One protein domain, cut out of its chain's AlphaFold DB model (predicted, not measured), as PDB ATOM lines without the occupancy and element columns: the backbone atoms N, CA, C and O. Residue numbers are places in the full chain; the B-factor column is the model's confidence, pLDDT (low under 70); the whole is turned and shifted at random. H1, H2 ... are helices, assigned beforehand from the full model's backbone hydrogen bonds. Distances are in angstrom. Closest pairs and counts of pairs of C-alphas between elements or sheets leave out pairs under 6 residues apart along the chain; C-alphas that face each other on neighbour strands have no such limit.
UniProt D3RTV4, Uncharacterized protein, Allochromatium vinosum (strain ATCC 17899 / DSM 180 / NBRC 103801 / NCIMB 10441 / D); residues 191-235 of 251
ATOM      1  N   VAL A 191      69.632 -18.103  62.194       83.38
ATOM      2  CA  VAL A 191      70.104 -18.801  60.991       83.38
ATOM      3  C   VAL A 191      69.718 -20.277  61.036       83.38
ATOM      4  O   VAL A 191      69.299 -20.816  60.016       83.38
ATOM      5  N   ASN A 192      69.806 -20.926  62.196       84.44
ATOM      6  CA  ASN A 192      69.428 -22.328  62.343       84.44
ATOM      7  C   ASN A 192      67.906 -22.517  62.207       84.44
ATOM      8  O   ASN A 192      67.451 -23.457  61.565       84.44
ATOM      9  N   GLU A 193      67.097 -21.601  62.734       80.19
ATOM     10  CA  GLU A 193      65.639 -21.615  62.584       80.19
ATOM     11  C   GLU A 193      65.205 -21.330  61.137       80.19
ATOM     12  O   GLU A 193      64.312 -21.992  60.608       80.19
ATOM     13  N   VAL A 194      65.898 -20.414  60.454       78.56
ATOM     14  CA  VAL A 194      65.725 -20.131  59.021       78.56
ATOM     15  C   VAL A 194      66.117 -21.340  58.166       78.56
ATOM     16  O   VAL A 194      65.372 -21.721  57.264       78.56
ATOM     17  N   ALA A 195      67.254 -21.974  58.458       83.81
ATOM     18  CA  ALA A 195      67.742 -23.143  57.729       83.81
ATOM     19  C   ALA A 195      66.840 -24.370  57.925       83.81
ATOM     20  O   ALA A 195      66.652 -25.150  56.994       83.81
ATOM     21  N   ASN A 196      66.225 -24.506  59.102       87.56
ATOM     22  CA  ASN A 196      65.241 -25.549  59.390       87.56
ATOM     23  C   ASN A 196      63.836 -25.235  58.833       87.56
ATOM     24  O   ASN A 196      62.892 -25.978  59.098       87.56
ATOM     25  N   GLY A 197      63.682 -24.162  58.046       79.44
ATOM     26  CA  GLY A 197      62.423 -23.815  57.380       79.44
ATOM     27  C   GLY A 197      61.358 -23.240  58.316       79.44
ATOM     28  O   GLY A 197      60.168 -23.312  58.011       79.44
ATOM     29  N   GLY A 198      61.764 -22.686  59.461       78.19
ATOM     30  CA  GLY A 198      60.870 -22.038  60.412       78.19
ATOM     31  C   GLY A 198      60.229 -20.761  59.857       78.19
ATOM     32  O   GLY A 198      60.746 -20.097  58.956       78.19
ATOM     33  N   ASN A 199      59.100 -20.368  60.450       79.75
ATOM     34  CA  ASN A 199      58.302 -19.196  60.058       79.75
ATOM     35  C   ASN A 199      59.042 -17.841  60.183       79.75
ATOM     36  O   ASN A 199      58.497 -16.804  59.794       79.75
ATOM     37  N   GLY A 200      60.277 -17.828  60.695       74.31
ATOM     38  CA  GLY A 200      61.103 -16.633  60.865       74.31
ATOM     39  C   GLY A 200      61.335 -15.852  59.569       74.31
ATOM     40  O   GLY A 200      61.294 -14.623  59.593       74.31
ATOM     41  N   LEU A 201      61.463 -16.525  58.418       81.06
ATOM     42  CA  LEU A 201      61.629 -15.846  57.123       81.06
ATOM     43  C   LEU A 201      60.401 -15.030  56.716       81.06
ATOM     44  O   LEU A 201      60.556 -13.960  56.137       81.06
ATOM     45  N   SER A 202      59.185 -15.490  57.027       75.62
ATOM     46  CA  SER A 202      57.965 -14.748  56.678       75.62
ATOM     47  C   SER A 202      57.833 -13.471  57.512       75.62
ATOM     48  O   SER A 202      57.409 -12.435  57.003       75.62
ATOM     49  N   THR A 203      58.256 -13.515  58.776       78.19
ATOM     50  CA  THR A 203      58.277 -12.344  59.664       78.19
ATOM     51  C   THR A 203      59.395 -11.371  59.293       78.19
ATOM     52  O   THR A 203      59.149 -10.171  59.228       78.19
ATOM     53  N   ILE A 204      60.595 -11.870  58.966       78.62
ATOM     54  CA  ILE A 204      61.705 -11.040  58.470       78.62
ATOM     55  C   ILE A 204      61.338 -10.404  57.130       78.62
ATOM     56  O   ILE A 204      61.610  -9.230  56.935       78.62
ATOM     57  N   SER A 205      60.659 -11.129  56.240       75.94
ATOM     58  CA  SER A 205      60.227 -10.618  54.935       75.94
ATOM     59  C   SER A 205      59.101  -9.582  55.026       75.94
ATOM     60  O   SER A 205      58.973  -8.719  54.169       75.94
ATOM     61  N   LYS A 206      58.300  -9.608  56.098       79.31
ATOM     62  CA  LYS A 206      57.334  -8.539  56.400       79.31
ATOM     63  C   LYS A 206      57.976  -7.326  57.072       79.31
ATOM     64  O   LYS A 206      57.439  -6.229  56.973       79.31
ATOM     65  N   MET A 207      59.081  -7.527  57.791       77.25
ATOM     66  CA  MET A 207      59.793  -6.461  58.500       77.25
ATOM     67  C   MET A 207      60.813  -5.752  57.596       77.25
ATOM     68  O   MET A 207      60.970  -4.538  57.674       77.25
ATOM     69  N   LEU A 208      61.473  -6.498  56.710       81.69
ATOM     70  CA  LEU A 208      62.284  -5.991  55.613       81.69
ATOM     71  C   LEU A 208      61.362  -5.771  54.423       81.69
ATOM     72  O   LEU A 208      61.029  -6.704  53.702       81.69
ATOM     73  N   ASN A 209      60.916  -4.534  54.245       77.38
ATOM     74  CA  ASN A 209      60.051  -4.173  53.136       77.38
ATOM     75  C   ASN A 209      60.829  -4.274  51.810       77.38
ATOM     76  O   ASN A 209      61.459  -3.316  51.373       77.38
ATOM     77  N   PHE A 210      60.831  -5.457  51.191       80.44
ATOM     78  CA  PHE A 210      61.556  -5.715  49.943       80.44
ATOM     79  C   PHE A 210      60.999  -4.939  48.741       80.44
ATOM     80  O   PHE A 210      61.678  -4.860  47.718       80.44
ATOM     81  N   ASP A 211      59.809  -4.351  48.871       86.75
ATOM     82  CA  ASP A 211      59.229  -3.442  47.881       86.75
ATOM     83  C   ASP A 211      59.763  -2.004  48.003       86.75
ATOM     84  O   ASP A 211      59.477  -1.172  47.144       86.75
ATOM     85  N   ASP A 212      60.550  -1.689  49.041       90.12
ATOM     86  CA  ASP A 212      61.139  -0.362  49.204       90.12
ATOM     87  C   ASP A 212      62.361  -0.189  48.272       90.12
ATOM     88  O   ASP A 212      63.404  -0.831  48.466       90.12
ATOM     89  N   PRO A 213      62.287   0.686  47.248       89.31
ATOM     90  CA  PRO A 213      63.406   0.920  46.342       89.31
ATOM     91  C   PRO A 213      64.619   1.539  47.050       89.31
ATOM     92  O   PRO A 213      65.742   1.397  46.559       89.31
ATOM     93  N   ASP A 214      64.434   2.216  48.184       90.62
ATOM     94  CA  ASP A 214      65.535   2.815  48.937       90.62
ATOM     95  C   ASP A 214      66.289   1.773  49.773       90.62
ATOM     96  O   ASP A 214      67.512   1.881  49.914       90.62
ATOM     97  N   PHE A 215      65.618   0.697  50.207       89.50
ATOM     98  CA  PHE A 215      66.282  -0.463  50.809       89.50
ATOM     99  C   PHE A 215      67.268  -1.105  49.826       89.50
ATOM    100  O   PHE A 215      68.430  -1.323  50.169       89.50
ATOM    101  N   TRP A 216      66.849  -1.340  48.578       93.25
ATOM    102  CA  TRP A 216      67.720  -1.925  47.554       93.25
ATOM    103  C   TRP A 216      68.902  -1.029  47.193       93.25
ATOM    104  O   TRP A 216      70.011  -1.532  47.017       93.25
ATOM    105  N   LYS A 217      68.710   0.295  47.134       93.94
ATOM    106  CA  LYS A 217      69.824   1.239  46.946       93.94
ATOM    107  C   LYS A 217      70.797   1.171  48.118       93.94
ATOM    108  O   LYS A 217      71.999   1.088  47.893       93.94
ATOM    109  N   GLY A 218      70.288   1.159  49.350       92.38
ATOM    110  CA  GLY A 218      71.105   1.036  50.557       92.38
ATOM    111  C   GLY A 218      71.896  -0.270  50.592       92.38
ATOM    112  O   GLY A 218      73.102  -0.251  50.829       92.38
ATOM    113  N   ALA A 219      71.251  -1.394  50.277       92.94
ATOM    114  CA  ALA A 219      71.887  -2.705  50.200       92.94
ATOM    115  C   ALA A 219      72.954  -2.764  49.094       92.94
ATOM    116  O   ALA A 219      74.052  -3.269  49.324       92.94
ATOM    117  N   LEU A 220      72.670  -2.201  47.915       93.38
ATOM    118  CA  LEU A 220      73.608  -2.158  46.793       93.38
ATOM    119  C   LEU A 220      74.819  -1.260  47.093       93.38
ATOM    120  O   LEU A 220      75.957  -1.650  46.826       93.38
ATOM    121  N   VAL A 221      74.601  -0.098  47.714       94.94
ATOM    122  CA  VAL A 221      75.675   0.794  48.183       94.94
ATOM    123  C   VAL A 221      76.484   0.134  49.304       94.94
ATOM    124  O   VAL A 221      77.710   0.206  49.292       94.94
ATOM    125  N   GLY A 222      75.828  -0.556  50.238       92.38
ATOM    126  CA  GLY A 222      76.479  -1.300  51.315       92.38
ATOM    127  C   GLY A 222      77.356  -2.439  50.794       92.38
ATOM    128  O   GLY A 222      78.503  -2.569  51.211       92.38
ATOM    129  N   ALA A 223      76.866  -3.213  49.821       92.25
ATOM    130  CA  ALA A 223      77.647  -4.257  49.162       92.25
ATOM    131  C   ALA A 223      78.860  -3.672  48.424       92.25
ATOM    132  O   ALA A 223      79.964  -4.199  48.552       92.25
ATOM    133  N   ALA A 224      78.695  -2.550  47.715       88.69
ATOM    134  CA  ALA A 224      79.807  -1.849  47.075       88.69
ATOM    135  C   ALA A 224      80.830  -1.328  48.099       88.69
ATOM    136  O   ALA A 224      82.033  -1.453  47.880       88.69
ATOM    137  N   ALA A 225      80.378  -0.807  49.243       88.56
ATOM    138  CA  ALA A 225      81.251  -0.365  50.326       88.56
ATOM    139  C   ALA A 225      82.026  -1.534  50.953       88.56
ATOM    140  O   ALA A 225      83.224  -1.411  51.187       88.56
ATOM    141  N   VAL A 226      81.380  -2.687  51.166       88.94
ATOM    142  CA  VAL A 226      82.054  -3.910  51.627       88.94
ATOM    143  C   VAL A 226      83.047  -4.402  50.583       88.94
ATOM    144  O   VAL A 226      84.158  -4.759  50.955       88.94
ATOM    145  N   LEU A 227      82.714  -4.379  49.291       85.38
ATOM    146  CA  LEU A 227      83.644  -4.728  48.214       85.38
ATOM    147  C   LEU A 227      84.842  -3.778  48.169       85.38
ATOM    148  O   LEU A 227      85.961  -4.243  47.994       85.38
ATOM    149  N   LEU A 228      84.644  -2.475  48.381       82.62
ATOM    150  CA  LEU A 228      85.725  -1.489  48.474       82.62
ATOM    151  C   LEU A 228      86.596  -1.707  49.718       82.62
ATOM    152  O   LEU A 228      87.819  -1.644  49.624       82.62
ATOM    153  N   LEU A 229      85.979  -2.002  50.864       80.62
ATOM    154  CA  LEU A 229      86.672  -2.242  52.130       80.62
ATOM    155  C   LEU A 229      87.459  -3.560  52.113       80.62
ATOM    156  O   LEU A 229      88.589  -3.623  52.586       80.62
ATOM    157  N   THR A 230      86.873  -4.609  51.540       74.69
ATOM    158  CA  THR A 230      87.528  -5.911  51.337       74.69
ATOM    159  C   THR A 230      88.563  -5.849  50.211       74.69
ATOM    160  O   THR A 230      89.533  -6.602  50.223       74.69
ATOM    161  N   SER A 231      88.443  -4.876  49.303       57.81
ATOM    162  CA  SER A 231      89.424  -4.540  48.268       57.81
ATOM    163  C   SER A 231      90.585  -3.668  48.764       57.81
ATOM    164  O   SER A 231      91.118  -2.858  48.003       57.81
ATOM    165  N   GLY A 232      91.107  -3.897  49.974       58.38
ATOM    166  CA  GLY A 232      92.483  -3.474  50.298       58.38
ATOM    167  C   GLY A 232      93.506  -3.957  49.245       58.38
ATOM    168  O   GLY A 232      94.543  -3.339  49.015       58.38
ATOM    169  N   SER A 233      93.159  -5.008  48.498       54.56
ATOM    170  CA  SER A 233      93.875  -5.531  47.330       54.56
ATOM    171  C   SER A 233      93.915  -4.577  46.123       54.56
ATOM    172  O   SER A 233      94.854  -4.648  45.334       54.56
ATOM    173  N   VAL A 234      92.948  -3.663  45.974       56.75
ATOM    174  CA  VAL A 234      92.926  -2.673  44.879       56.75
ATOM    175  C   VAL A 234      93.870  -1.511  45.179       56.75
ATOM    176  O   VAL A 234      94.483  -0.985  44.256       56.75
ATOM    177  N   GLN A 235      94.105  -1.176  46.452       58.25
ATOM    178  CA  GLN A 235      95.202  -0.275  46.824       58.25
ATOM    179  C   GLN A 235      96.570  -0.903  46.523       58.25
ATOM    180  O   GLN A 235      97.447  -0.210  46.024       58.25
TER     181      GLN A 235
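This is residues 191 to 235 of the 251 residues of an uncharacterized protein of Allochromatium vinosum (strain ATCC 17899 / DSM 180 / NBRC 103801 / NCIMB 10441 / D) (UniProt D3RTV4). The model is an open, flat V: short helices H1 and H2 make one arm, and the long helix H3 with short H4 at its tip makes the other. Residues 208 to 212 make the corner, and the space between the arms is empty. The 45 printed residues have four named helices, H1 to H4, and no named strand; the class is all helix. The whole is extended, with a radius of gyration of the C-alphas of 15.0 A and spans of 43 by 26 by 9 A.

H1 is residues 191 to 195, with C-alpha 191 at (70.104, -18.801, 60.991). H2 is residues 200 to 207, 10.5 A long. H3, residues 213 to 230, is 25.6 A long. H4, residues 232 to 235, has C-alpha 235 at (95.202, -0.275, 46.824).

H1 and H2 only just touch, only at the corner, with 3 pairs of C-alphas within 8 A, the closest Val 194 and Gly 200 at 6.1 A. H2 and H3 are apart. H3 and H4 meet only through their link. In H1, H2 and H3 every O i to N i+4 pair is within hydrogen-bond range; H4 is too short for one.

The C-alphas of Asn 199 and Gln 235, the two farthest apart, are 43.5 A apart. Residues 205 to 235 stand free. The three links are tight, and the printed part has no cut. Residues 231 to 235 have pLDDT under 70.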